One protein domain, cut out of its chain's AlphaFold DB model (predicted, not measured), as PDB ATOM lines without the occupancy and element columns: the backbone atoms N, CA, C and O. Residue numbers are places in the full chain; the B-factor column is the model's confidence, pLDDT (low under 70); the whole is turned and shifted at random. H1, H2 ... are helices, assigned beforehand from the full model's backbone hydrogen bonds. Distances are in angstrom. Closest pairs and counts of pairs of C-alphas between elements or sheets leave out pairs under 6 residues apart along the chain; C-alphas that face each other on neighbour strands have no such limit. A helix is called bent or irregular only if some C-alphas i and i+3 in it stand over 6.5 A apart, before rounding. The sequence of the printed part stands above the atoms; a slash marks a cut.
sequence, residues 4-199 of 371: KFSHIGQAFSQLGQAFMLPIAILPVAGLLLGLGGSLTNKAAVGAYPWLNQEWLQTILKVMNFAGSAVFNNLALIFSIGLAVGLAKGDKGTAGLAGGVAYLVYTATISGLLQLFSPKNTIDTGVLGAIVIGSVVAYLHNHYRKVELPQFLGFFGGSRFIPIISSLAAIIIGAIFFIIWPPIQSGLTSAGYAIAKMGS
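Overview. This is residues 4 to 199 of the 371 residues of the protein "PTS family glucose porter, IICBA component" of Lactobacillus taiwanensis DSM 21401 (UniProt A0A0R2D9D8). A bundle of H5, H6, H7 and the arm H9a, partly crossed, makes the core, and H2 and H4, packed on each other at a slant, make a long arm on one side of it, with short H3 at the arm's tip. Residues 4 to 10 of H1 and residues 185 to 199, mostly the arm H9b, stick out from this body, and small H8 sits at the end of the long axis away from H3. The printed part has 196 residues with nine named helices, H1 to H9 in order along the chain, and no named strand; the class is all helix. The whole is loose, with a radius of gyration of the C-alphas of 21.2 A, and elongated, spanning 70 by 43 by 41 A.

Along the chain. Find C-alpha 4 at (-64.721, 37.971, -45.294); from there H1 runs over residues 4 to 23, 28.9 A. H1 is neither bent nor irregular, but only just: C-alphas 18 and 21 are 6.4 A apart. Next come H2, residues 26 to 39, 19.4 A; H3, residues 42 to 47, 8.6 A; H4, residues 54 to 72, 26.3 A; and H5, residues 74 to 86, 18.0 A. Look for C-alpha 91 at (-41.808, 54.449, -43.984), where H6 begins its 37.2 A through residues 91 to 116. H7 takes residues 125 to 143, 27.5 A. H8, residues 150 to 155, 10.0 A, is irregular, with C-alphas 151 and 154 7.9 A apart. H9, residues 157 to 196, was assigned as one helix by its hydrogen bonds, but it is bent, with C-alphas 178 and 181 6.7 A apart. Its arm H9a, residues 157 to 178, 33.1 A, is itself irregular, with C-alphas 159 and 162 6.6 A apart; H9b, residues 181 to 196, 22.7 A, ends at C-alpha 196, (-35.849, 9.286, -55.121).

Arrangement. Start at the bundle of H5, H6, H7 and H9a, which is up and down, each running against the one before it. H5 and H6 form a helical hairpin at a steep tilt of 41 degrees; their closest C-alphas, of Ile 80 and Gly 95, are 4.6 A apart. H6 touches H9a at a shallow tilt of 30 degrees, the same way, closest at the C-alphas of Ala 97 and Pro 162, 4.2 A. H5 touches H7 at a shallow tilt of 28 degrees, closest at the C-alphas of Ser 79 and Gly 133, 4.2 A. H7 and H9a touch at 37 degrees, only just steep, closest at the C-alphas of Val 136 and Ser 165, 5.6 A. H5 and H9a are apart. Moving outward, H1 touches H5 with residues 14 to 22 alone, closest at the C-alphas of Ala 18 and Gly 85, 4.0 A. H2 and H4 touch, opposite ways at a steep tilt of 39 degrees, with the C-alphas of Ala 29 and Gly 67 closest at 4.2 A. H3 is close to H2 but not clearly touching, closest at the C-alphas of Leu 39 and Val 45, 6.9 A. H8 touches no helix but is near H9a; H9b touches no helix and stands at a steep tilt of 61 degrees to H9a. In H2, H3, H5, H6 and H9b every O i to N i+4 pair is within hydrogen-bond range; in H1 it is 13 of 16, in H4 14 of 15, in H7 14 of 15, in H9a 14 of 18, and in H8 0 of 2, beside 2 of 3 O i to N i+3 pairs.

Size, cuts and confidence. Look for the two C-alphas farthest apart at Ala 47 and Gln 150, 70.6 A. The printed part runs from 4 to 199 without a cut, and no link is long. The mean pLDDT of the printed part is 89.4; residues 4 to 13 and 16 to 17 are under 70.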
ATOM      1  N   LYS A   4     -65.931  38.653 -45.770       43.78
ATOM      2  CA  LYS A   4     -64.721  37.971 -45.294       43.78
ATOM      3  C   LYS A   4     -63.764  37.613 -46.442       43.78
ATOM      4  O   LYS A   4     -62.556  37.741 -46.277       43.78
ATOM      5  N   PHE A   5     -64.294  37.235 -47.611       47.53
ATOM      6  CA  PHE A   5     -63.481  36.942 -48.799       47.53
ATOM      7  C   PHE A   5     -62.844  38.207 -49.396       47.53
ATOM      8  O   PHE A   5     -61.708  38.145 -49.858       47.53
ATOM      9  N   SER A   6     -63.511  39.366 -49.308       57.03
ATOM     10  CA  SER A   6     -62.945  40.635 -49.792       57.03
ATOM     11  C   SER A   6     -61.769  41.125 -48.942       57.03
ATOM     12  O   SER A   6     -60.802  41.644 -49.489       57.03
ATOM     13  N   HIS A   7     -61.800  40.926 -47.618       58.34
ATOM     14  CA  HIS A   7     -60.682  41.306 -46.743       58.34
ATOM     15  C   HIS A   7     -59.448  40.418 -46.917       58.34
ATOM     16  O   HIS A   7     -58.329  40.923 -46.866       58.34
ATOM     17  N   ILE A   8     -59.636  39.119 -47.170       61.91
ATOM     18  CA  ILE A   8     -58.523  38.207 -47.459       61.91
ATOM     19  C   ILE A   8     -57.866  38.594 -48.789       61.91
ATOM     20  O   ILE A   8     -56.656  38.795 -48.824       61.91
ATOM     21  N   GLY A   9     -58.647  38.794 -49.857       63.19
ATOM     22  CA  GLY A   9     -58.108  39.212 -51.159       63.19
ATOM     23  C   GLY A   9     -57.335  40.534 -51.092       63.19
ATOM     24  O   GLY A   9     -56.238  40.643 -51.637       63.19
ATOM     25  N   GLN A  10     -57.847  41.513 -50.343       66.19
ATOM     26  CA  GLN A  10     -57.167  42.794 -50.142       66.19
ATOM     27  C   GLN A  10     -55.844  42.644 -49.372       66.19
ATOM     28  O   GLN A  10     -54.859  43.287 -49.731       66.19
ATOM     29  N   ALA A  11     -55.792  41.777 -48.356       67.50
ATOM     30  CA  ALA A  11     -54.561  41.496 -47.617       67.50
ATOM     31  C   ALA A  11     -53.500  40.820 -48.502       67.50
ATOM     32  O   ALA A  11     -52.339  41.225 -48.476       67.50
ATOM     33  N   PHE A  12     -53.894  39.850 -49.336       68.44
ATOM     34  CA  PHE A  12     -52.993  39.225 -50.315       68.44
ATOM     35  C   PHE A  12     -52.482  40.231 -51.353       68.44
ATOM     36  O   PHE A  12     -51.291  40.240 -51.658       68.44
ATOM     37  N   SER A  13     -53.345  41.125 -51.843       66.69
ATOM     38  CA  SER A  13     -52.951  42.197 -52.765       66.69
ATOM     39  C   SER A  13     -51.940  43.159 -52.135       66.69
ATOM     40  O   SER A  13     -50.945  43.503 -52.768       66.69
ATOM     41  N   GLN A  14     -52.172  43.601 -50.896       70.50
ATOM     42  CA  GLN A  14     -51.255  44.497 -50.181       70.50
ATOM     43  C   GLN A  14     -49.911  43.824 -49.899       70.50
ATOM     44  O   GLN A  14     -48.862  44.450 -50.040       70.50
ATOM     45  N   LEU A  15     -49.938  42.539 -49.549       73.75
ATOM     46  CA  LEU A  15     -48.734  41.744 -49.348       73.75
ATOM     47  C   LEU A  15     -47.931  41.603 -50.651       73.75
ATOM     48  O   LEU A  15     -46.723  41.827 -50.651       73.75
ATOM     49  N   GLY A  16     -48.602  41.312 -51.771       68.81
ATOM     50  CA  GLY A  16     -47.980  41.260 -53.096       68.81
ATOM     51  C   GLY A  16     -47.331  42.587 -53.495       68.81
ATOM     52  O   GLY A  16     -46.189  42.601 -53.949       68.81
ATOM     53  N   GLN A  17     -48.006  43.712 -53.243       69.94
ATOM     54  CA  GLN A  17     -47.439  45.046 -53.471       69.94
ATOM     55  C   GLN A  17     -46.220  45.322 -52.583       69.94
ATOM     56  O   GLN A  17     -45.226  45.869 -53.057       69.94
ATOM     57  N   ALA A  18     -46.258  44.912 -51.312       78.81
ATOM     58  CA  ALA A  18     -45.135  45.088 -50.394       78.81
ATOM     59  C   ALA A  18     -43.887  44.296 -50.824       78.81
ATOM     60  O   ALA A  18     -42.764  44.747 -50.595       78.81
ATOM     61  N   PHE A  19     -44.062  43.157 -51.504       78.75
ATOM     62  CA  PHE A  19     -42.950  42.385 -52.061       78.75
ATOM     63  C   PHE A  19     -42.309  43.002 -53.305       78.75
ATOM     64  O   PHE A  19     -41.173  42.650 -53.618       78.75
ATOM     65  N   MET A  20     -42.959  43.949 -53.989       77.50
ATOM     66  CA  MET A  20     -42.376  44.560 -55.191       77.50
ATOM     67  C   MET A  20     -41.054  45.274 -54.899       77.50
ATOM     68  O   MET A  20     -40.124  45.184 -55.696       77.50
ATOM     69  N   LEU A  21     -40.945  45.932 -53.740       77.38
ATOM     70  CA  LEU A  21     -39.754  46.702 -53.384       77.38
ATOM     71  C   LEU A  21     -38.500  45.807 -53.236       77.38
ATOM     72  O   LEU A  21     -37.501  46.097 -53.892       77.38
ATOM     73  N   PRO A  22     -38.526  44.694 -52.471       80.44
ATOM     74  CA  PRO A  22     -37.444  43.706 -52.475       80.44
ATOM     75  C   PRO A  22     -37.200  43.029 -53.824       80.44
ATOM     76  O   PRO A  22     -36.061  42.713 -54.146       80.44
ATOM     77  N   ILE A  23     -38.249  42.759 -54.603       79.38
ATOM     78  CA  ILE A  23     -38.120  41.995 -55.853       79.38
ATOM     79  C   ILE A  23     -37.441  42.824 -56.949       79.38
ATOM     80  O   ILE A  23     -36.692  42.270 -57.753       79.38
ATOM     81  N   ALA A  24     -37.632  44.144 -56.957       81.56
ATOM     82  CA  ALA A  24     -37.113  45.033 -57.994       81.56
ATOM     83  C   ALA A  24     -35.578  45.002 -58.149       81.56
ATOM     84  O   ALA A  24     -35.076  45.233 -59.246       81.56
ATOM     85  N   ILE A  25     -34.818  44.687 -57.090       83.31
ATOM     86  CA  ILE A  25     -33.344  44.620 -57.156       83.31
ATOM     87  C   ILE A  25     -32.821  43.280 -57.705       83.31
ATOM     88  O   ILE A  25     -31.673  43.187 -58.143       83.31
ATOM     89  N   LEU A  26     -33.653  42.232 -57.707       84.00
ATOM     90  CA  LEU A  26     -33.228  40.869 -58.034       84.00
ATOM     91  C   LEU A  26     -32.767  40.676 -59.488       84.00
ATOM     92  O   LEU A  26     -31.796  39.943 -59.669       84.00
ATOM     93  N   PRO A  27     -33.366  41.306 -60.521       82.19
ATOM     94  CA  PRO A  27     -32.890  41.159 -61.899       82.19
ATOM     95  C   PRO A  27     -31.458  41.662 -62.088       82.19
ATOM     96  O   PRO A  27     -30.629  40.963 -62.669       82.19
ATOM     97  N   VAL A  28     -31.138  42.838 -61.538       87.19
ATOM     98  CA  VAL A  28     -29.786  43.410 -61.625       87.19
ATOM     99  C   VAL A  28     -28.801  42.557 -60.830       87.19
ATOM    100  O   VAL A  28     -27.750  42.194 -61.351       87.19
ATOM    101  N   ALA A  29     -29.155  42.161 -59.603       83.31
ATOM    102  CA  ALA A  29     -28.324  41.261 -58.805       83.31
ATOM    103  C   ALA A  29     -28.072  39.921 -59.514       83.31
ATOM    104  O   ALA A  29     -26.949  39.419 -59.512       83.31
ATOM    105  N   GLY A  30     -29.104  39.363 -60.151       80.50
ATOM    106  CA  GLY A  30     -29.037  38.137 -60.938       80.50
ATOM    107  C   GLY A  30     -28.147  38.274 -62.170       80.50
ATOM    108  O   GLY A  30     -27.360  37.374 -62.439       80.50
ATOM    109  N   LEU A  31     -28.205  39.405 -62.876       85.75
ATOM    110  CA  LEU A  31     -27.339  39.690 -64.021       85.75
ATOM    111  C   LEU A  31     -25.871  39.829 -63.597       85.75
ATOM    112  O   LEU A  31     -24.996  39.231 -64.220       85.75
ATOM    113  N   LEU A  32     -25.601  40.562 -62.514       88.94
ATOM    114  CA  LEU A  32     -24.250  40.722 -61.968       88.94
ATOM    115  C   LEU A  32     -23.659  39.379 -61.517       88.94
ATOM    116  O   LEU A  32     -22.532  39.046 -61.882       88.94
ATOM    117  N   LEU A  33     -24.442  38.589 -60.775       81.56
ATOM    118  CA  LEU A  33     -24.067  37.245 -60.336       81.56
ATOM    119  C   LEU A  33     -23.878  36.292 -61.526       81.56
ATOM    120  O   LEU A  33     -22.908  35.542 -61.570       81.56
ATOM    121  N   GLY A  34     -24.793  36.329 -62.494       82.31
ATOM    122  CA  GLY A  34     -24.809  35.453 -63.661       82.31
ATOM    123  C   GLY A  34     -23.630  35.705 -64.592       82.31
ATOM    124  O   GLY A  34     -22.875  34.777 -64.881       82.31
ATOM    125  N   LEU A  35     -23.422  36.952 -65.025       86.75
ATOM    126  CA  LEU A  35     -22.291  37.323 -65.883       86.75
ATOM    127  C   LEU A  35     -20.962  37.155 -65.147       86.75
ATOM    128  O   LEU A  35     -20.043  36.529 -65.670       86.75
ATOM    129  N   GLY A  36     -20.878  37.652 -63.911       87.19
ATOM    130  CA  GLY A  36     -19.667  37.548 -63.108       87.19
ATOM    131  C   GLY A  36     -19.284  36.097 -62.822       87.19
ATOM    132  O   GLY A  36     -18.131  35.719 -62.991       87.19
ATOM    133  N   GLY A  37     -20.239  35.252 -62.430       82.88
ATOM    134  CA  GLY A  37     -19.993  33.844 -62.118       82.88
ATOM    135  C   GLY A  37     -19.706  32.980 -63.348       82.88
ATOM    136  O   GLY A  37     -18.796  32.153 -63.311       82.88
ATOM    137  N   SER A  38     -20.444  33.170 -64.446       81.69
ATOM    138  CA  SER A  38     -20.273  32.353 -65.659       81.69
ATOM    139  C   SER A  38     -18.979  32.671 -66.410       81.69
ATOM    140  O   SER A  38     -18.278  31.745 -66.811       81.69
ATOM    141  N   LEU A  39     -18.616  33.952 -66.542       87.62
ATOM    142  CA  LEU A  39     -17.459  34.395 -67.333       87.62
ATOM    143  C   LEU A  39     -16.127  34.379 -66.560       87.62
ATOM    144  O   LEU A  39     -15.065  34.553 -67.159       87.62
ATOM    145  N   THR A  40     -16.162  34.158 -65.242       86.12
ATOM    146  CA  THR A  40     -14.950  33.951 -64.417       86.12
ATOM    147  C   THR A  40     -14.635  32.483 -64.165       86.12
ATOM    148  O   THR A  40     -13.593  32.164 -63.583       86.12
ATOM    149  N   ASN A  41     -15.518  31.564 -64.568       80.38
ATOM    150  CA  ASN A  41     -15.268  30.148 -64.359       80.38
ATOM    151  C   ASN A  41     -14.122  29.662 -65.276       80.38
ATOM    152  O   ASN A  41     -13.890  30.185 -66.368       80.38
ATOM    153  N   LYS A  42     -13.394  28.632 -64.832       79.19
ATOM    154  CA  LYS A  42     -12.232  28.112 -65.576       79.19
ATOM    155  C   LYS A  42     -12.602  27.552 -66.955       79.19
ATOM    156  O   LYS A  42     -11.783  27.622 -67.864       79.19
ATOM    157  N   ALA A  43     -13.817  27.023 -67.107       71.62
ATOM    158  CA  ALA A  43     -14.315  26.454 -68.358       71.62
ATOM    159  C   ALA A  43     -14.462  27.518 -69.452       71.62
ATOM    160  O   ALA A  43     -13.956  27.357 -70.555       71.62
ATOM    161  N   ALA A  44     -15.117  28.628 -69.120       79.69
ATOM    162  CA  ALA A  44     -15.365  29.760 -69.990       79.69
ATOM    163  C   ALA A  44     -14.049  30.432 -70.370       79.69
ATOM    164  O   ALA A  44     -13.828  30.705 -71.542       79.69
ATOM    165  N   VAL A  45     -13.140  30.618 -69.408       86.50
ATOM    166  CA  VAL A  45     -11.800  31.157 -69.684       86.50
ATOM    167  C   VAL A  45     -10.994  30.221 -70.596       86.50
ATOM    168  O   VAL A  45     -10.287  30.696 -71.481       86.50
ATOM    169  N   GLY A  46     -11.125  28.901 -70.423       81.25
ATOM    170  CA  GLY A  46     -10.496  27.904 -71.294       81.25
ATOM    171  C   GLY A  46     -11.076  27.875 -72.712       81.25
ATOM    172  O   GLY A  46     -10.321  27.783 -73.676       81.25
ATOM    173  N   ALA A  47     -12.399  27.993 -72.851       80.62
ATOM    174  CA  ALA A  47     -13.089  28.029 -74.143       80.62
ATOM    175  C   ALA A  47     -12.892  29.361 -74.889       80.62
ATOM    176  O   ALA A  47     -12.853  29.390 -76.118       80.62
ATOM    177  N   TYR A  48     -12.746  30.461 -74.150       85.31
ATOM    178  CA  TYR A  48     -12.640  31.816 -74.679       85.31
ATOM    179  C   TYR A  48     -11.414  32.531 -74.085       85.31
ATOM    180  O   TYR A  48     -11.547  33.295 -73.127       85.31
ATOM    181  N   PRO A  49     -10.212  32.358 -74.669       88.19
ATOM    182  CA  PRO A  49      -8.967  32.901 -74.114       88.19
ATOM    183  C   PRO A  49      -8.944  34.426 -73.935       88.19
ATOM    184  O   PRO A  49      -8.224  34.936 -73.080       88.19
ATOM    185  N   TRP A  50      -9.756  35.171 -74.695       91.38
ATOM    186  CA  TRP A  50      -9.909  36.621 -74.538       91.38
ATOM    187  C   TRP A  50     -10.533  37.021 -73.190       91.38
ATOM    188  O   TRP A  50     -10.333  38.148 -72.746       91.38
ATOM    189  N   LEU A  51     -11.229  36.103 -72.507       91.50
ATOM    190  CA  LEU A  51     -11.694  36.312 -71.137       91.50
ATOM    191  C   LEU A  51     -10.534  36.324 -70.134       91.50
ATOM    192  O   LEU A  51     -10.693  36.898 -69.062       91.50
ATOM    193  N   ASN A  52      -9.370  35.743 -70.453       92.94
ATOM    194  CA  ASN A  52      -8.232  35.606 -69.535       92.94
ATOM    195  C   ASN A  52      -7.399  36.892 -69.369       92.94
ATOM    196  O   ASN A  52      -6.182  36.841 -69.199       92.94
ATOM    197  N   GLN A  53      -8.036  38.057 -69.453       95.69
ATOM    198  CA  GLN A  53      -7.391  39.340 -69.194       95.69
ATOM    199  C   GLN A  53      -7.597  39.717 -67.729       95.69
ATOM    200  O   GLN A  53      -8.727  39.720 -67.239       95.69
ATOM    201  N   GLU A  54      -6.517  40.049 -67.021       95.62
ATOM    202  CA  GLU A  54      -6.552  40.281 -65.569       95.62
ATOM    203  C   GLU A  54      -7.540  41.389 -65.170       95.62
ATOM    204  O   GLU A  54      -8.340  41.213 -64.246       95.62
ATOM    205  N   TRP A  55      -7.549  42.501 -65.909       96.62
ATOM    206  CA  TRP A  55      -8.467  43.617 -65.670       96.62
ATOM    207  C   TRP A  55      -9.937  43.202 -65.857       96.62
ATOM    208  O   TRP A  55     -10.787  43.543 -65.035       96.62
ATOM    209  N   LEU A  56     -10.234  42.402 -66.887       96.06
ATOM    210  CA  LEU A  56     -11.586  41.936 -67.194       96.06
ATOM    211  C   LEU A  56     -12.072  40.940 -66.138       96.06
ATOM    212  O   LEU A  56     -13.175  41.076 -65.611       96.06
ATOM    213  N   GLN A  57     -11.224  39.979 -65.766       95.81
ATOM    214  CA  GLN A  57     -11.515  39.017 -64.702       95.81
ATOM    215  C   GLN A  57     -11.734  39.707 -63.355       95.81
ATOM    216  O   GLN A  57     -12.580  39.275 -62.574       95.81
ATOM    217  N   THR A  58     -11.010  40.792 -63.082       96.38
ATOM    218  CA  THR A  58     -11.211  41.598 -61.874       96.38
ATOM    219  C   THR A  58     -12.600  42.232 -61.861       96.38
ATOM    220  O   THR A  58     -13.328  42.066 -60.883       96.38
ATOM    221  N   ILE A  59     -13.019  42.872 -62.958       96.75
ATOM    222  CA  ILE A  59     -14.362  43.463 -63.083       96.75
ATOM    223  C   ILE A  59     -15.446  42.395 -62.912       96.75
ATOM    224  O   ILE A  59     -16.359  42.564 -62.104       96.75
ATOM    225  N   LEU A  60     -15.329  41.265 -63.612       95.25
ATOM    226  CA  LEU A  60     -16.318  40.188 -63.545       95.25
ATOM    227  C   LEU A  60     -16.411  39.566 -62.139       95.25
ATOM    228  O   LEU A  60     -17.505  39.248 -61.673       95.25
ATOM    229  N   LYS A  61     -15.292  39.441 -61.411       92.88
ATOM    230  CA  LYS A  61     -15.301  39.000 -60.004       92.88
ATOM    231  C   LYS A  61     -15.985  40.017 -59.094       92.88
ATOM    232  O   LYS A  61     -16.768  39.617 -58.237       92.88
ATOM    233  N   VAL A  62     -15.742  41.314 -59.292       96.00
ATOM    234  CA  VAL A  62     -16.443  42.377 -58.551       96.00
ATOM    235  C   VAL A  62     -17.949  42.312 -58.812       96.00
ATOM    236  O   VAL A  62     -18.724  42.371 -57.860       96.00
ATOM    237  N   MET A  63     -18.376  42.100 -60.063       95.12
ATOM    238  CA  MET A  63     -19.790  41.881 -60.400       95.12
ATOM    239  C   MET A  63     -20.364  40.667 -59.660       95.12
ATOM    240  O   MET A  63     -21.429  40.766 -59.053       95.12
ATOM    241  N   ASN A  64     -19.639  39.543 -59.639       87.62
ATOM    242  CA  ASN A  64     -20.051  38.343 -58.910       87.62
ATOM    243  C   ASN A  64     -20.231  38.623 -57.404       87.62
ATOM    244  O   ASN A  64     -21.268  38.283 -56.829       87.62
ATOM    245  N   PHE A  65     -19.266  39.297 -56.767       88.81
ATOM    246  CA  PHE A  65     -19.363  39.671 -55.352       88.81
ATOM    247  C   PHE A  65     -20.542  40.610 -55.078       88.81
ATOM    248  O   PHE A  65     -21.288  40.382 -54.125       88.81
ATOM    249  N   ALA A  66     -20.748  41.622 -55.923       91.75
ATOM    250  CA  ALA A  66     -21.853  42.565 -55.789       91.75
ATOM    251  C   ALA A  66     -23.221  41.871 -55.915       91.75
ATOM    252  O   ALA A  66     -24.093  42.071 -55.072       91.75
ATOM    253  N   GLY A  67     -23.394  41.002 -56.918       84.56
ATOM    254  CA  GLY A  67     -24.613  40.206 -57.081       84.56
ATOM    255  C   GLY A  67     -24.845  39.263 -55.897       84.56
ATOM    256  O   GLY A  67     -25.933  39.239 -55.320       84.56
ATOM    257  N   SER A  68     -23.799  38.549 -55.470       85.69
ATOM    258  CA  SER A  68     -23.844  37.641 -54.316       85.69
ATOM    259  C   SER A  68     -24.252  38.349 -53.024       85.69
ATOM    260  O   SER A  68     -25.018  37.795 -52.240       85.69
ATOM    261  N   ALA A  69     -23.792  39.585 -52.799       89.62
ATOM    262  CA  ALA A  69     -24.130  40.352 -51.603       89.62
ATOM    263  C   ALA A  69     -25.645  40.562 -51.443       89.62
ATOM    264  O   ALA A  69     -26.158  40.460 -50.328       89.62
ATOM    265  N   VAL A  70     -26.374  40.787 -52.543       88.31
ATOM    266  CA  VAL A  70     -27.838  40.939 -52.523       88.31
ATOM    267  C   VAL A  70     -28.517  39.623 -52.142       88.31
ATOM    268  O   VAL A  70     -29.344  39.605 -51.232       88.31
ATOM    269  N   PHE A  71     -28.141  38.507 -52.775       82.50
ATOM    270  CA  PHE A  71     -28.739  37.196 -52.483       82.50
ATOM    271  C   PHE A  71     -28.412  36.693 -51.072       82.50
ATOM    272  O   PHE A  71     -29.284  36.140 -50.405       82.50
ATOM    273  N   ASN A  72     -27.199  36.947 -50.579       85.62
ATOM    274  CA  ASN A  72     -26.791  36.579 -49.220       85.62
ATOM    275  C   ASN A  72     -27.573  37.346 -48.144       85.62
ATOM    276  O   ASN A  72     -27.714  36.868 -47.023       85.62
ATOM    277  N   ASN A  73     -28.105  38.522 -48.486       91.12
ATOM    278  CA  ASN A  73     -28.899  39.359 -47.591       91.12
ATOM    279  C   ASN A  73     -30.384  39.392 -47.977       91.12
ATOM    280  O   ASN A  73     -31.125  40.256 -47.508       91.12
ATOM    281  N   LEU A  74     -30.844  38.446 -48.802       88.81
ATOM    282  CA  LEU A  74     -32.194  38.451 -49.361       88.81
ATOM    283  C   LEU A  74     -33.272  38.521 -48.277       88.81
ATOM    284  O   LEU A  74     -34.181  39.341 -48.358       88.81
ATOM    285  N   ALA A  75     -33.151  37.702 -47.234       91.50
ATOM    286  CA  ALA A  75     -34.101  37.693 -46.130       91.50
ATOM    287  C   ALA A  75     -34.140  39.050 -45.394       91.50
ATOM    288  O   ALA A  75     -35.216  39.588 -45.149       91.50
ATOM    289  N   LEU A  76     -32.989  39.679 -45.137       94.94
ATOM    290  CA  LEU A  76     -32.940  41.019 -44.540       94.94
ATOM    291  C   LEU A  76     -33.644  42.061 -45.430       94.94
ATOM    292  O   LEU A  76     -34.472  42.829 -44.939       94.94
ATOM    293  N   ILE A  77     -33.363  42.050 -46.737       93.81
ATOM    294  CA  ILE A  77     -33.987  42.951 -47.721       93.81
ATOM    295  C   ILE A  77     -35.507  42.744 -47.756       93.81
ATOM    296  O   ILE A  77     -36.260  43.719 -47.764       93.81
ATOM    297  N   PHE A  78     -35.971  41.492 -47.715       91.50
ATOM    298  CA  PHE A  78     -37.395  41.163 -47.649       91.50
ATOM    299  C   PHE A  78     -38.053  41.673 -46.364       91.50
ATOM    300  O   PHE A  78     -39.136  42.247 -46.442       91.50
ATOM    301  N   SER A  79     -37.405  41.532 -45.201       95.94
ATOM    302  CA  SER A  79     -37.925  42.069 -43.934       95.94
ATOM    303  C   SER A  79     -38.090  43.592 -43.995       95.94
ATOM    304  O   SER A  79     -39.146  44.123 -43.648       95.94
ATOM    305  N   ILE A  80     -37.071  44.297 -44.504       96.75
ATOM    306  CA  ILE A  80     -37.092  45.757 -44.681       96.75
ATOM    307  C   ILE A  80     -38.212  46.161 -45.639       96.75
ATOM    308  O   ILE A  80     -39.043  47.002 -45.301       96.75
ATOM    309  N   GLY A  81     -38.248  45.571 -46.835       92.75
ATOM    310  CA  GLY A  81     -39.207  45.966 -47.857       92.75
ATOM    311  C   GLY A  81     -40.647  45.642 -47.478       92.75
ATOM    312  O   GLY A  81     -41.532  46.448 -47.743       92.75
ATOM    313  N   LEU A  82     -40.877  44.538 -46.764       93.31
ATOM    314  CA  LEU A  82     -42.193  44.201 -46.235       93.31
ATOM    315  C   LEU A  82     -42.650  45.199 -45.161       93.31
ATOM    316  O   LEU A  82     -43.785  45.672 -45.208       93.31
ATOM    317  N   ALA A  83     -41.757  45.575 -44.238       96.62
ATOM    318  CA  ALA A  83     -42.045  46.593 -43.232       96.62
ATOM    319  C   ALA A  83     -42.371  47.953 -43.875       96.62
ATOM    320  O   ALA A  83     -43.340  48.604 -43.489       96.62
ATOM    321  N   VAL A  84     -41.607  48.364 -44.894       95.38
ATOM    322  CA  VAL A  84     -41.838  49.602 -45.661       95.38
ATOM    323  C   VAL A  84     -43.148  49.550 -46.447       95.38
ATOM    324  O   VAL A  84     -43.914  50.516 -46.433       95.38
ATOM    325  N   GLY A  85     -43.403  48.441 -47.141       90.31
ATOM    326  CA  GLY A  85     -44.548  48.274 -48.032       90.31
ATOM    327  C   GLY A  85     -45.884  48.257 -47.294       90.31
ATOM    328  O   GLY A  85     -46.865  48.802 -47.794       90.31
ATOM    329  N   LEU A  86     -45.914  47.701 -46.080       91.44
ATOM    330  CA  LEU A  86     -47.122  47.605 -45.253       91.44
ATOM    331  C   LEU A  86     -47.293  48.765 -44.248       91.44
ATOM    332  O   LEU A  86     -48.327  48.853 -43.577       91.44
ATOM    333  N   ALA A  87     -46.311  49.661 -44.121       94.25
ATOM    334  CA  ALA A  87     -46.389  50.802 -43.208       94.25
ATOM    335  C   ALA A  87     -47.306  51.920 -43.737       94.25
ATOM    336  O   ALA A  87     -47.173  52.401 -44.863       94.25
ATOM    337  N   LYS A  88     -48.195  52.422 -42.870       90.94
ATOM    338  CA  LYS A  88     -49.154  53.513 -43.151       90.94
ATOM    339  C   LYS A  88     -48.541  54.923 -43.056       90.94
ATOM    340  O   LYS A  88     -49.266  55.916 -43.001       90.94
ATOM    341  N   GLY A  89     -47.221  55.039 -42.939       90.44
ATOM    342  CA  GLY A  89     -46.449  56.291 -42.920       90.44
ATOM    343  C   GLY A  89     -45.105  56.092 -42.224       90.44
ATOM    344  O   GLY A  89     -44.753  54.953 -41.952       90.44
ATOM    345  N   ASP A  90     -44.333  57.156 -41.992       92.81
ATOM    346  CA  ASP A  90     -42.952  57.107 -41.466       92.81
ATOM    347  C   ASP A  90     -42.123  55.943 -42.033       92.81
ATOM    348  O   ASP A  90     -41.413  55.246 -41.302       92.81
ATOM    349  N   LYS A  91     -42.257  55.692 -43.341       93.88
ATOM    350  CA  LYS A  91     -41.808  54.449 -43.984       93.88
ATOM    351  C   LYS A  91     -40.318  54.171 -43.763       93.88
ATOM    352  O   LYS A  91     -39.940  53.019 -43.579       93.88
ATOM    353  N   GLY A  92     -39.488  55.215 -43.681       94.62
ATOM    354  CA  GLY A  92     -38.068  55.080 -43.338       94.62
ATOM    355  C   GLY A  92     -37.833  54.453 -41.958       94.62
ATOM    356  O   GLY A  92     -37.003  53.559 -41.820       94.62
ATOM    357  N   THR A  93     -38.616  54.847 -40.946       94.31
ATOM    358  CA  THR A  93     -38.533  54.251 -39.598       94.31
ATOM    359  C   THR A  93     -39.028  52.808 -39.577       94.31
ATOM    360  O   THR A  93     -38.432  51.978 -38.894       94.31
ATOM    361  N   ALA A  94     -40.065  52.488 -40.362       97.06
ATOM    362  CA  ALA A  94     -40.556  51.122 -40.511       97.06
ATOM    363  C   ALA A  94     -39.490  50.212 -41.136       97.06
ATOM    364  O   ALA A  94     -39.230  49.128 -40.622       97.06
ATOM    365  N   GLY A  95     -38.823  50.675 -42.198       97.38
ATOM    366  CA  GLY A  95     -37.732  49.940 -42.839       97.38
ATOM    367  C   GLY A  95     -36.544  49.715 -41.909       97.38
ATOM    368  O   GLY A  95     -36.074  48.585 -41.786       97.38
ATOM    369  N   LEU A  96     -36.107  50.758 -41.193       97.75
ATOM    370  CA  LEU A  96     -35.043  50.635 -40.194       97.75
ATOM    371  C   LEU A  96     -35.421  49.628 -39.100       97.75
ATOM    372  O   LEU A  96     -34.629  48.744 -38.780       97.75
ATOM    373  N   ALA A  97     -36.641  49.719 -38.564       98.19
ATOM    374  CA  ALA A  97     -37.139  48.769 -37.576       98.19
ATOM    375  C   ALA A  97     -37.187  47.336 -38.126       98.19
ATOM    376  O   ALA A  97     -36.825  46.411 -37.409       98.19
ATOM    377  N   GLY A  98     -37.578  47.150 -39.389       98.19
ATOM    378  CA  GLY A  98     -37.638  45.842 -40.048       98.19
ATOM    379  C   GLY A  98     -36.264  45.201 -40.208       98.19
ATOM    380  O   GLY A  98     -36.103  44.004 -39.964       98.19
ATOM    381  N   GLY A  99     -35.258  46.006 -40.560       98.19
ATOM    382  CA  GLY A  99     -33.871  45.557 -40.636       98.19
ATOM    383  C   GLY A  99     -33.308  45.187 -39.265       98.19
ATOM    384  O   GLY A  99     -32.804  44.081 -39.081       98.19
ATOM    385  N   VAL A 100     -33.454  46.077 -38.279       98.38
ATOM    386  CA  VAL A 100     -32.956  45.851 -36.912       98.38
ATOM    387  C   VAL A 100     -33.642  44.648 -36.262       98.38
ATOM    388  O   VAL A 100     -32.959  43.778 -35.730       98.38
ATOM    389  N   ALA A 101     -34.969  44.541 -36.356       98.69
ATOM    390  CA  ALA A 101     -35.713  43.416 -35.798       98.69
ATOM    391  C   ALA A 101     -35.285  42.081 -36.423       98.69
ATOM    392  O   ALA A 101     -35.158  41.090 -35.709       98.69
ATOM    393  N   TYR A 102     -34.999  42.044 -37.730       98.38
ATOM    394  CA  TYR A 102     -34.507  40.825 -38.377       98.38
ATOM    395  C   TYR A 102     -33.114  40.423 -37.877       98.38
ATOM    396  O   TYR A 102     -32.881  39.247 -37.606       98.38
ATOM    397  N   LEU A 103     -32.206  41.387 -37.692       98.19
ATOM    398  CA  LEU A 103     -30.883  41.126 -37.114       98.19
ATOM    399  C   LEU A 103     -30.977  40.626 -35.665       98.19
ATOM    400  O   LEU A 103     -30.270  39.697 -35.284       98.19
ATOM    401  N   VAL A 104     -31.875  41.197 -34.861       98.62
ATOM    402  CA  VAL A 104     -32.125  40.741 -33.485       98.62
ATOM    403  C   VAL A 104     -32.710  39.326 -33.474       98.62
ATOM    404  O   VAL A 104     -32.295  38.488 -32.673       98.62
ATOM    405  N   TYR A 105     -33.634  39.032 -34.387       98.44
ATOM    406  CA  TYR A 105     -34.216  37.705 -34.566       98.44
ATOM    407  C   TYR A 105     -33.150  36.644 -34.894       98.44
ATOM    408  O   TYR A 105     -33.070  35.621 -34.207       98.44
ATOM    409  N   THR A 106     -32.283  36.889 -35.883       96.50
ATOM    410  CA  THR A 106     -31.224  35.935 -36.260       96.50
ATOM    411  C   THR A 106     -30.148  35.806 -35.182       96.50
ATOM    412  O   THR A 106     -29.674  34.696 -34.923       96.50
ATOM    413  N   ALA A 107     -29.798  36.901 -34.500       97.12
ATOM    414  CA  ALA A 107     -28.880  36.881 -33.363       97.12
ATOM    415  C   ALA A 107     -29.442  36.063 -32.191       97.12
ATOM    416  O   ALA A 107     -28.702  35.304 -31.569       97.12
ATOM    417  N   THR A 108     -30.749  36.154 -31.931       98.00
ATOM    418  CA  THR A 108     -31.414  35.374 -30.876       98.00
ATOM    419  C   THR A 108     -31.341  33.879 -31.168       98.00
ATOM    420  O   THR A 108     -30.913  33.110 -30.311       98.00
ATOM    421  N   ILE A 109     -31.686  33.459 -32.392       96.75
ATOM    422  CA  ILE A 109     -31.564  32.053 -32.811       96.75
ATOM    423  C   ILE A 109     -30.110  31.584 -32.697       96.75
ATOM    424  O   ILE A 109     -29.850  30.518 -32.143       96.75
ATOM    425  N   SER A 110     -29.160  32.389 -33.178       95.44
ATOM    426  CA  SER A 110     -27.732  32.056 -33.137       95.44
ATOM    427  C   SER A 110     -27.215  31.908 -31.703       95.44
ATOM    428  O   SER A 110     -26.491  30.959 -31.408       95.44
ATOM    429  N   GLY A 111     -27.613  32.802 -30.794       96.56
ATOM    430  CA  GLY A 111     -27.261  32.727 -29.377       96.56
ATOM    431  C   GLY A 111     -27.852  31.492 -28.695       96.56
ATOM    432  O   GLY A 111     -27.142  30.777 -27.996       96.56
ATOM    433  N   LEU A 112     -29.126  31.179 -28.950       96.81
ATOM    434  CA  LEU A 112     -29.767  29.976 -28.408       96.81
ATOM    435  C   LEU A 112     -29.132  28.687 -28.945       96.81
ATOM    436  O   LEU A 112     -28.919  27.749 -28.177       96.81
ATOM    437  N   LEU A 113     -28.757  28.647 -30.227       95.56
ATOM    438  CA  LEU A 113     -27.984  27.540 -30.790       95.56
ATOM    439  C   LEU A 113     -26.645  27.377 -30.070       95.56
ATOM    440  O   LEU A 113     -26.324  26.269 -29.661       95.56
ATOM    441  N   GLN A 114     -25.887  28.451 -29.846       95.31
ATOM    442  CA  GLN A 114     -24.610  28.364 -29.127       95.31
ATOM    443  C   GLN A 114     -24.771  27.824 -27.698       95.31
ATOM    444  O   GLN A 114     -23.943  27.035 -27.250       95.31
ATOM    445  N   LEU A 115     -25.842  28.213 -27.003       95.44
ATOM    446  CA  LEU A 115     -26.088  27.817 -25.615       95.44
ATOM    447  C   LEU A 115     -26.625  26.387 -25.474       95.44
ATOM    448  O   LEU A 115     -26.244  25.680 -24.543       95.44
ATOM    449  N   PHE A 116     -27.512  25.957 -26.373       95.00
ATOM    450  CA  PHE A 116     -28.297  24.730 -26.191       95.00
ATOM    451  C   PHE A 116     -28.093  23.679 -27.287       95.00
ATOM    452  O   PHE A 116     -28.491  22.528 -27.117       95.00
ATOM    453  N   SER A 117     -27.530  24.038 -28.442       91.81
ATOM    454  CA  SER A 117     -27.400  23.145 -29.605       91.81
ATOM    455  C   SER A 117     -26.273  23.575 -30.564       91.81
ATOM    456  O   SER A 117     -26.526  23.797 -31.749       91.81
ATOM    457  N   PRO A 118     -25.010  23.661 -30.102       86.62
ATOM    458  CA  PRO A 118     -23.928  24.330 -30.836       86.62
ATOM    459  C   PRO A 118     -23.523  23.643 -32.149       86.62
ATOM    460  O   PRO A 118     -22.816  24.231 -32.960       86.62
ATOM    461  N   LYS A 119     -23.955  22.395 -32.369       86.94
ATOM    462  CA  LYS A 119     -23.708  21.638 -33.608       86.94
ATOM    463  C   LYS A 119     -24.830  21.766 -34.644       86.94
ATOM    464  O   LYS A 119     -24.657  21.302 -35.767       86.94
ATOM    465  N   ASN A 120     -25.970  22.346 -34.271       85.31
ATOM    466  CA  ASN A 120     -27.133  22.452 -35.143       85.31
ATOM    467  C   ASN A 120     -27.130  23.785 -35.892       85.31
ATOM    468  O   ASN A 120     -26.605  24.788 -35.414       85.31
ATOM    469  N   THR A 121     -27.773  23.798 -37.056       84.88
ATOM    470  CA  THR A 121     -28.010  25.009 -37.842       84.88
ATOM    471  C   THR A 121     -29.500  25.166 -38.113       84.88
ATOM    472  O   THR A 121     -30.212  24.203 -38.409       84.88
ATOM    473  N   ILE A 122     -29.975  26.401 -37.990       88.12
ATOM    474  CA  ILE A 122     -31.360  26.780 -38.258       88.12
ATOM    475  C   ILE A 122     -31.323  27.826 -39.361       88.12
ATOM    476  O   ILE A 122     -30.783  28.913 -39.161       88.12
ATOM    477  N   ASP A 123     -31.896  27.490 -40.512       84.06
ATOM    478  CA  ASP A 123     -32.093  28.432 -41.606       84.06
ATOM    479  C   ASP A 123     -33.588  28.597 -41.861       84.06
ATOM    480  O   ASP A 123     -34.261  27.728 -42.420       84.06
ATOM    481  N   THR A 124     -34.115  29.733 -41.418       87.19
ATOM    482  CA  THR A 124     -35.533  30.076 -41.568       87.19
ATOM    483  C   THR A 124     -35.837  30.744 -42.909       87.19
ATOM    484  O   THR A 124     -36.998  31.028 -43.208       87.19
ATOM    485  N   GLY A 125     -34.799  31.020 -43.707       83.50
ATOM    486  CA  GLY A 125     -34.865  31.666 -45.009       83.50
ATOM    487  C   GLY A 125     -35.713  32.936 -45.037       83.50
ATOM    488  O   GLY A 125     -35.834  33.680 -44.059       83.50
ATOM    489  N   VAL A 126     -36.351  33.163 -46.186       86.12
ATOM    490  CA  VAL A 126     -37.231  34.317 -46.423       86.12
ATOM    491  C   VAL A 126     -38.510  34.248 -45.575       86.12
ATOM    492  O   VAL A 126     -39.090  35.286 -45.269       86.12
ATOM    493  N   LEU A 127     -38.935  33.064 -45.113       88.50
ATOM    494  CA  LEU A 127     -40.118  32.946 -44.252       88.50
ATOM    495  C   LEU A 127     -39.935  33.652 -42.905       88.50
ATOM    496  O   LEU A 127     -40.824  34.395 -42.490       88.50
ATOM    497  N   GLY A 128     -38.783  33.476 -42.252       91.69
ATOM    498  CA  GLY A 128     -38.472  34.206 -41.017       91.69
ATOM    499  C   GLY A 128     -38.522  35.722 -41.231       91.69
ATOM    500  O   GLY A 128     -39.116  36.452 -40.439       91.69
ATOM    501  N   ALA A 129     -37.996  36.196 -42.363       92.88
ATOM    502  CA  ALA A 129     -38.066  37.603 -42.742       92.88
ATOM    503  C   ALA A 129     -39.493  38.110 -42.991       92.88
ATOM    504  O   ALA A 129     -39.815  39.222 -42.583       92.88
ATOM    505  N   ILE A 130     -40.359  37.312 -43.622       91.81
ATOM    506  CA  ILE A 130     -41.765  37.677 -43.850       91.81
ATOM    507  C   ILE A 130     -42.510  37.820 -42.523       91.81
ATOM    508  O   ILE A 130     -43.287  38.762 -42.347       91.81
ATOM    509  N   VAL A 131     -42.263  36.915 -41.573       95.12
ATOM    510  CA  VAL A 131     -42.860  36.988 -40.234       95.12
ATOM    511  C   VAL A 131     -42.397  38.254 -39.522       95.12
ATOM    512  O   VAL A 131     -43.234  39.035 -39.070       95.12
ATOM    513  N   ILE A 132     -41.088  38.506 -39.475       98.00
ATOM    514  CA  ILE A 132     -40.538  39.685 -38.797       98.00
ATOM    515  C   ILE A 132     -40.992  40.987 -39.465       98.00
ATOM    516  O   ILE A 132     -41.482  41.876 -38.771       98.00
ATOM    517  N   GLY A 133     -40.917  41.092 -40.792       96.38
ATOM    518  CA  GLY A 133     -41.369  42.273 -41.530       96.38
ATOM    519  C   GLY A 133     -42.862  42.557 -41.332       96.38
ATOM    520  O   GLY A 133     -43.248  43.705 -41.115       96.38
ATOM    521  N   SER A 134     -43.703  41.514 -41.309       95.19
ATOM    522  CA  SER A 134     -45.139  41.636 -41.005       95.19
ATOM    523  C   SER A 134     -45.395  42.112 -39.575       95.19
ATOM    524  O   SER A 134     -46.230  42.988 -39.353       95.19
ATOM    525  N   VAL A 135     -44.669  41.562 -38.596       98.06
ATOM    526  CA  VAL A 135     -44.784  41.962 -37.185       98.06
ATOM    527  C   VAL A 135     -44.343  43.409 -36.998       98.06
ATOM    528  O   VAL A 135     -45.043  44.177 -36.340       98.06
ATOM    529  N   VAL A 136     -43.240  43.817 -37.625       98.38
ATOM    530  CA  VAL A 136     -42.776  45.209 -37.607       98.38
ATOM    531  C   VAL A 136     -43.823  46.127 -38.225       98.38
ATOM    532  O   VAL A 136     -44.151  47.147 -37.627       98.38
ATOM    533  N   ALA A 137     -44.392  45.773 -39.378       96.88
ATOM    534  CA  ALA A 137     -45.443  46.568 -40.008       96.88
ATOM    535  C   ALA A 137     -46.685  46.704 -39.112       96.88
ATOM    536  O   ALA A 137     -47.263  47.786 -39.003       96.88
ATOM    537  N   TYR A 138     -47.084  45.620 -38.445       96.81
ATOM    538  CA  TYR A 138     -48.184  45.632 -37.484       96.81
ATOM    539  C   TYR A 138     -47.894  46.575 -36.308       96.81
ATOM    540  O   TYR A 138     -48.688  47.477 -36.031       96.81
ATOM    541  N   LEU A 139     -46.737  46.413 -35.657       97.69
ATOM    542  CA  LEU A 139     -46.322  47.233 -34.516       97.69
ATOM    543  C   LEU A 139     -46.142  48.699 -34.909       97.69
ATOM    544  O   LEU A 139     -46.574  49.584 -34.177       97.69
ATOM    545  N   HIS A 140     -45.575  48.968 -36.084       97.69
ATOM    546  CA  HIS A 140     -45.450  50.309 -36.646       97.69
ATOM    547  C   HIS A 140     -46.821  50.969 -36.794       97.69
ATOM    548  O   HIS A 140     -47.070  52.040 -36.240       97.69
ATOM    549  N   ASN A 141     -47.750  50.294 -37.467       95.75
ATOM    550  CA  ASN A 141     -49.079  50.834 -37.732       95.75
ATOM    551  C   ASN A 141     -49.884  51.108 -36.455       95.75
ATOM    552  O   ASN A 141     -50.745  51.990 -36.477       95.75
ATOM    553  N   HIS A 142     -49.604  50.379 -35.373       95.56
ATOM    554  CA  HIS A 142     -50.284  50.525 -34.090       95.56
ATOM    555  C   HIS A 142     -49.605  51.543 -33.155       95.56
ATOM    556  O   HIS A 142     -50.288  52.374 -32.564       95.56
ATOM    557  N   TYR A 143     -48.273  51.530 -33.051       95.69
ATOM    558  CA  TYR A 143     -47.530  52.276 -32.026       95.69
ATOM    559  C   TYR A 143     -46.761  53.499 -32.541       95.69
ATOM    560  O   TYR A 143     -46.178  54.221 -31.739       95.69
ATOM    561  N   ARG A 144     -46.766  53.811 -33.845       93.69
ATOM    562  CA  ARG A 144     -45.976  54.944 -34.387       93.69
ATOM    563  C   ARG A 144     -46.375  56.321 -33.851       93.69
ATOM    564  O   ARG A 144     -45.644  57.281 -34.050       93.69
ATOM    565  N   LYS A 145     -47.539  56.433 -33.207       94.44
ATOM    566  CA  LYS A 145     -48.032  57.661 -32.561       94.44
ATOM    567  C   LYS A 145     -48.127  57.521 -31.038       94.44
ATOM    568  O   LYS A 145     -48.896  58.239 -30.416       94.44
ATOM    569  N   VAL A 146     -47.416  56.557 -30.447       94.44
ATOM    570  CA  VAL A 146     -47.450  56.346 -28.997       94.44
ATOM    571  C   VAL A 146     -46.813  57.529 -28.271       94.44
ATOM    572  O   VAL A 146     -45.728  57.983 -28.636       94.44
ATOM    573  N   GLU A 147     -47.475  58.004 -27.225       93.50
ATOM    574  CA  GLU A 147     -46.943  59.019 -26.323       93.50
ATOM    575  C   GLU A 147     -46.472  58.329 -25.044       93.50
ATOM    576  O   GLU A 147     -47.212  57.567 -24.421       93.50
ATOM    577  N   LEU A 148     -45.209  58.547 -24.686       92.69
ATOM    578  CA  LEU A 148     -44.606  57.978 -23.484       92.69
ATOM    579  C   LEU A 148     -44.539  59.037 -22.374       92.69
ATOM    580  O   LEU A 148     -44.527  60.233 -22.676       92.69
ATOM    581  N   PRO A 149     -44.449  58.623 -21.095       92.62
ATOM    582  CA  PRO A 149     -44.246  59.547 -19.982       92.62
ATOM    583  C   PRO A 149     -43.033  60.459 -20.199       92.62
ATOM    584  O   PRO A 149     -42.079  60.071 -20.871       92.62
ATOM    585  N   GLN A 150     -43.027  61.641 -19.575       91.56
ATOM    586  CA  GLN A 150     -42.043  62.701 -19.842       91.56
ATOM    587  C   GLN A 150     -40.576  62.234 -19.761       91.56
ATOM    588  O   GLN A 150     -39.760  62.632 -20.590       91.56
ATOM    589  N   PHE A 151     -40.245  61.329 -18.835       93.44
ATOM    590  CA  PHE A 151     -38.893  60.775 -18.686       93.44
ATOM    591  C   PHE A 151     -38.472  59.802 -19.812       93.44
ATOM    592  O   PHE A 151     -37.281  59.578 -20.003       93.44
ATOM    593  N   LEU A 152     -39.419  59.256 -20.584       93.06
ATOM    594  CA  LEU A 152     -39.188  58.423 -21.778       93.06
ATOM    595  C   LEU A 152     -39.603  59.118 -23.082       93.06
ATOM    596  O   LEU A 152     -39.595  58.483 -24.137       93.06
ATOM    597  N   GLY A 153     -39.940  60.411 -23.042       87.88
ATOM    598  CA  GLY A 153     -40.492  61.140 -24.189       87.88
ATOM    599  C   GLY A 153     -39.619  61.082 -25.449       87.88
ATOM    600  O   GLY A 153     -40.142  61.082 -26.562       87.88
ATOM    601  N   PHE A 154     -38.295  60.932 -25.298       92.31
ATOM    602  CA  PHE A 154     -37.365  60.753 -26.420       92.31
ATOM    603  C   PHE A 154     -37.697  59.540 -27.304       92.31
ATOM    604  O   PHE A 154     -37.509  59.602 -28.523       92.31
ATOM    605  N   PHE A 155     -38.200  58.461 -26.699       93.75
ATOM    606  CA  PHE A 155     -38.537  57.208 -27.371       93.75
ATOM    607  C   PHE A 155     -39.971  57.178 -27.908       93.75
ATOM    608  O   PHE A 155     -40.373  56.156 -28.450       93.75
ATOM    609  N   GLY A 156     -40.747  58.256 -27.758       92.12
ATOM    610  CA  GLY A 156     -42.119  58.332 -28.253       92.12
ATOM    611  C   GLY A 156     -42.225  58.303 -29.783       92.12
ATOM    612  O   GLY A 156     -41.265  58.548 -30.521       92.12
ATOM    613  N   GLY A 157     -43.431  58.009 -30.265       92.38
ATOM    614  CA  GLY A 157     -43.773  57.995 -31.682       92.38
ATOM    615  C   GLY A 157     -42.991  56.958 -32.492       92.38
ATOM    616  O   GLY A 157     -42.764  55.828 -32.060       92.38
ATOM    617  N   SER A 158     -42.554  57.332 -33.694       92.31
ATOM    618  CA  SER A 158     -41.924  56.416 -34.658       92.31
ATOM    619  C   SER A 158     -40.560  55.877 -34.191       92.31
ATOM    620  O   SER A 158     -40.105  54.841 -34.674       92.31
ATOM    621  N   ARG A 159     -39.922  56.530 -33.207       93.50
ATOM    622  CA  ARG A 159     -38.673  56.069 -32.568       93.50
ATOM    623  C   ARG A 159     -38.889  54.885 -31.627       93.50
ATOM    624  O   ARG A 159     -37.943  54.151 -31.360       93.50
ATOM    625  N   PHE A 160     -40.123  54.665 -31.174       96.12
ATOM    626  CA  PHE A 160     -40.480  53.505 -30.362       96.12
ATOM    627  C   PHE A 160     -40.446  52.202 -31.170       96.12
ATOM    628  O   PHE A 160     -40.213  51.124 -30.624       96.12
ATOM    629  N   ILE A 161     -40.670  52.286 -32.486       97.25
ATOM    630  CA  ILE A 161     -40.913  51.112 -33.330       97.25
ATOM    631  C   ILE A 161     -39.723  50.146 -33.382       97.25
ATOM    632  O   ILE A 161     -39.956  48.950 -33.182       97.25
ATOM    633  N   PRO A 162     -38.465  50.590 -33.585       96.69
ATOM    634  CA  PRO A 162     -37.317  49.689 -33.513       96.69
ATOM    635  C   PRO A 162     -37.189  48.974 -32.160       96.69
ATOM    636  O   PRO A 162     -36.774  47.819 -32.128       96.69
ATOM    637  N   ILE A 163     -37.584  49.619 -31.056       96.50
ATOM    638  CA  ILE A 163     -37.475  49.063 -29.699       96.50
ATOM    639  C   ILE A 163     -38.480  47.928 -29.517       96.50
ATOM    640  O   ILE A 163     -38.092  46.788 -29.258       96.50
ATOM    641  N   ILE A 164     -39.772  48.215 -29.704       97.62
ATOM    642  CA  ILE A 164     -40.828  47.218 -29.497       97.62
ATOM    643  C   ILE A 164     -40.713  46.052 -30.486       97.62
ATOM    644  O   ILE A 164     -40.927  44.901 -30.113       97.62
ATOM    645  N   SER A 165     -40.296  46.329 -31.725       98.25
ATOM    646  CA  SER A 165     -40.101  45.289 -32.741       98.25
ATOM    647  C   SER A 165     -38.904  44.394 -32.428       98.25
ATOM    648  O   SER A 165     -38.981  43.191 -32.653       98.25
ATOM    649  N   SER A 166     -37.825  44.942 -31.858       98.31
ATOM    650  CA  SER A 166     -36.674  44.142 -31.415       98.31
ATOM    651  C   SER A 166     -37.037  43.228 -30.245       98.31
ATOM    652  O   SER A 166     -36.669  42.058 -30.247       98.31
ATOM    653  N   LEU A 167     -37.819  43.717 -29.277       98.31
ATOM    654  CA  LEU A 167     -38.316  42.883 -28.176       98.31
ATOM    655  C   LEU A 167     -39.209  41.745 -28.688       98.31
ATOM    656  O   LEU A 167     -39.038  40.593 -28.288       98.31
ATOM    657  N   ALA A 168     -40.114  42.042 -29.625       98.50
ATOM    658  CA  ALA A 168     -40.926  41.020 -30.277       98.50
ATOM    659  C   ALA A 168     -40.060  40.010 -31.055       98.50
ATOM    660  O   ALA A 168     -40.306  38.807 -30.982       98.50
ATOM    661  N   ALA A 169     -39.020  40.476 -31.750       98.62
ATOM    662  CA  ALA A 169     -38.099  39.635 -32.508       98.62
ATOM    663  C   ALA A 169     -37.323  38.639 -31.634       98.62
ATOM    664  O   ALA A 169     -37.107  37.512 -32.073       98.62
ATOM    665  N   ILE A 170     -36.962  39.005 -30.397       98.69
ATOM    666  CA  ILE A 170     -36.349  38.075 -29.430       98.69
ATOM    667  C   ILE A 170     -37.317  36.929 -29.119       98.69
ATOM    668  O   ILE A 170     -36.952  35.757 -29.211       98.69
ATOM    669  N   ILE A 171     -38.572  37.250 -28.797       98.50
ATOM    670  CA  ILE A 171     -39.589  36.242 -28.468       98.50
ATOM    671  C   ILE A 171     -39.836  35.328 -29.673       98.50
ATOM    672  O   ILE A 171     -39.836  34.107 -29.543       98.50
ATOM    673  N   ILE A 172     -39.997  35.909 -30.864       98.19
ATOM    674  CA  ILE A 172     -40.215  35.150 -32.102       98.19
ATOM    675  C   ILE A 172     -38.998  34.277 -32.429       98.19
ATOM    676  O   ILE A 172     -39.173  33.119 -32.795       98.19
ATOM    677  N   GLY A 173     -37.776  34.786 -32.255       97.75
ATOM    678  CA  GLY A 173     -36.541  34.024 -32.447       97.75
ATOM    679  C   GLY A 173     -36.448  32.828 -31.503       97.75
ATOM    680  O   GLY A 173     -36.131  31.724 -31.940       97.75
ATOM    681  N   ALA A 174     -36.811  33.011 -30.231       97.69
ATOM    682  CA  ALA A 174     -36.877  31.924 -29.257       97.69
ATOM    683  C   ALA A 174     -37.936  30.872 -29.618       97.69
ATOM    684  O   ALA A 174     -37.684  29.675 -29.489       97.69
ATOM    685  N   ILE A 175     -39.095  31.294 -30.131       97.50
ATOM    686  CA  ILE A 175     -40.119  30.372 -30.636       97.50
ATOM    687  C   ILE A 175     -39.573  29.585 -31.832       97.50
ATOM    688  O   ILE A 175     -39.629  28.356 -31.823       97.50
ATOM    689  N   PHE A 176     -39.008  30.261 -32.838       95.88
ATOM    690  CA  PHE A 176     -38.461  29.627 -34.044       95.88
ATOM    691  C   PHE A 176     -37.318  28.661 -33.738       95.88
ATOM    692  O   PHE A 176     -37.253  27.603 -34.356       95.88
ATOM    693  N   PHE A 177     -36.478  28.956 -32.747       95.94
ATOM    694  CA  PHE A 177     -35.462  28.023 -32.266       95.94
ATOM    695  C   PHE A 177     -36.053  26.652 -31.878       95.94
ATOM    696  O   PHE A 177     -35.445  25.622 -32.162       95.94
ATOM    697  N   ILE A 178     -37.256  26.627 -31.295       94.50
ATOM    698  CA  ILE A 178     -37.933  25.396 -30.860       94.50
ATOM    699  C   ILE A 178     -38.735  24.762 -32.005       94.50
ATOM    700  O   ILE A 178     -38.662  23.553 -32.221       94.50
ATOM    701  N   ILE A 179     -39.517  25.560 -32.740       94.62
ATOM    702  CA  ILE A 179     -40.503  25.032 -33.699       94.62
ATOM    703  C   ILE A 179     -39.929  24.765 -35.092       94.62
ATOM    704  O   ILE A 179     -40.477  23.950 -35.832       94.62
ATOM    705  N   TRP A 180     -38.855  25.457 -35.480       92.38
ATOM    706  CA  TRP A 180     -38.314  25.366 -36.834       92.38
ATOM    707  C   TRP A 180     -37.534  24.076 -37.113       92.38
ATOM    708  O   TRP A 180     -37.728  23.526 -38.196       92.38
ATOM    709  N   PRO A 181     -36.699  23.531 -36.202       91.12
ATOM    710  CA  PRO A 181     -35.928  22.323 -36.500       91.12
ATOM    711  C   PRO A 181     -36.776  21.119 -36.960       91.12
ATOM    712  O   PRO A 181     -36.402  20.496 -37.958       91.12
ATOM    713  N   PRO A 182     -37.941  20.806 -36.346       92.38
ATOM    714  CA  PRO A 182     -38.838  19.769 -36.862       92.38
ATOM    715  C   PRO A 182     -39.362  20.064 -38.274       92.38
ATOM    716  O   PRO A 182     -39.412  19.166 -39.114       92.38
ATOM    717  N   ILE A 183     -39.708  21.324 -38.564       90.00
ATOM    718  CA  ILE A 183     -40.175  21.757 -39.891       90.00
ATOM    719  C   ILE A 183     -39.054  21.594 -40.922       90.00
ATOM    720  O   ILE A 183     -39.271  21.008 -41.981       90.00
ATOM    721  N   GLN A 184     -37.845  22.055 -40.598       87.44
ATOM    722  CA  GLN A 184     -36.666  21.933 -41.452       87.44
ATOM    723  C   GLN A 184     -36.341  20.461 -41.733       87.44
ATOM    724  O   GLN A 184     -36.128  20.090 -42.885       87.44
ATOM    725  N   SER A 185     -36.390  19.601 -40.710       88.12
ATOM    726  CA  SER A 185     -36.212  18.153 -40.863       88.12
ATOM    727  C   SER A 185     -37.282  17.529 -41.766       88.12
ATOM    728  O   SER A 185     -36.958  16.724 -42.644       88.12
ATOM    729  N   GLY A 186     -38.544  17.945 -41.621       89.62
ATOM    730  CA  GLY A 186     -39.642  17.534 -42.496       89.62
ATOM    731  C   GLY A 186     -39.418  17.950 -43.952       89.62
ATOM    732  O   GLY A 186     -39.549  17.122 -44.852       89.62
ATOM    733  N   LEU A 187     -39.000  19.198 -44.188       85.81
ATOM    734  CA  LEU A 187     -38.663  19.711 -45.522       85.81
ATOM    735  C   LEU A 187     -37.495  18.941 -46.148       85.81
ATOM    736  O   LEU A 187     -37.571  18.549 -47.312       85.81
ATOM    737  N   THR A 188     -36.436  18.677 -45.380       85.62
ATOM    738  CA  THR A 188     -35.291  17.881 -45.841       85.62
ATOM    739  C   THR A 188     -35.713  16.447 -46.176       85.62
ATOM    740  O   THR A 188     -35.347  15.925 -47.228       85.62
ATOM    741  N   SER A 189     -36.539  15.820 -45.335       89.62
ATOM    742  CA  SER A 189     -37.044  14.458 -45.551       89.62
ATOM    743  C   SER A 189     -37.934  14.365 -46.792       89.62
ATOM    744  O   SER A 189     -37.757  13.468 -47.618       89.62
ATOM    745  N   ALA A 190     -38.843  15.327 -46.974       90.06
ATOM    746  CA  ALA A 190     -39.655  15.447 -48.179       90.06
ATOM    747  C   ALA A 190     -38.778  15.657 -49.423       90.06
ATOM    748  O   ALA A 190     -39.009  15.024 -50.452       90.06
ATOM    749  N   GLY A 191     -37.728  16.476 -49.318       88.88
ATOM    750  CA  GLY A 191     -36.757  16.673 -50.389       88.88
ATOM    751  C   GLY A 191     -36.055  15.373 -50.797       88.88
ATOM    752  O   GLY A 191     -36.003  15.062 -51.986       88.88
ATOM    753  N   TYR A 192     -35.601  14.559 -49.836       88.25
ATOM    754  CA  TYR A 192     -35.025  13.237 -50.122       88.25
ATOM    755  C   TYR A 192     -36.034  12.271 -50.757       88.25
ATOM    756  O   TYR A 192     -35.664  11.502 -51.647       88.25
ATOM    757  N   ALA A 193     -37.300  12.301 -50.332       91.31
ATOM    758  CA  ALA A 193     -38.353  11.494 -50.942       91.31
ATOM    759  C   ALA A 193     -38.569  11.893 -52.411       91.31
ATOM    760  O   ALA A 193     -38.520  11.035 -53.292       91.31
ATOM    761  N   ILE A 194     -38.701  13.195 -52.687       91.19
ATOM    762  CA  ILE A 194     -38.819  13.751 -54.044       91.19
ATOM    763  C   ILE A 194     -37.603  13.367 -54.897       91.19
ATOM    764  O   ILE A 194     -37.758  12.932 -56.038       91.19
ATOM    765  N   ALA A 195     -36.391  13.458 -54.344       87.38
ATOM    766  CA  ALA A 195     -35.162  13.108 -55.049       87.38
ATOM    767  C   ALA A 195     -35.138  11.643 -55.529       87.38
ATOM    768  O   ALA A 195     -34.593  11.363 -56.600       87.38
ATOM    769  N   LYS A 196     -35.776  10.722 -54.793       89.44
ATOM    770  CA  LYS A 196     -35.849   9.286 -55.121       89.44
ATOM    771  C   LYS A 196     -36.962   8.914 -56.110       89.44
ATOM    772  O   LYS A 196     -36.882   7.854 -56.719       89.44
ATOM    773  N   MET A 197     -37.956   9.774 -56.343       92.12
ATOM    774  CA  MET A 197     -39.141   9.483 -57.180       92.12
ATOM    775  C   MET A 197     -38.895   9.494 -58.701       92.12
ATOM    776  O   MET A 197     -39.836   9.602 -59.489       92.12
ATOM    777  N   GLY A 198     -37.644   9.430 -59.157       88.56
ATOM    778  CA  GLY A 198     -37.345   9.478 -60.588       88.56
ATOM    779  C   GLY A 198     -37.927  10.729 -61.271       88.56
ATOM    780  O   GLY A 198     -38.020  11.786 -60.640       88.56
ATOM    781  N   SER A 199     -38.310  10.647 -62.547       88.56
ATOM    782  CA  SER A 199     -38.834  11.786 -63.326       88.56
ATOM    783  C   SER A 199     -40.069  12.450 -62.707       88.56
ATOM    784  O   SER A 199     -40.206  13.671 -62.790       88.56
TER     785      SER A 199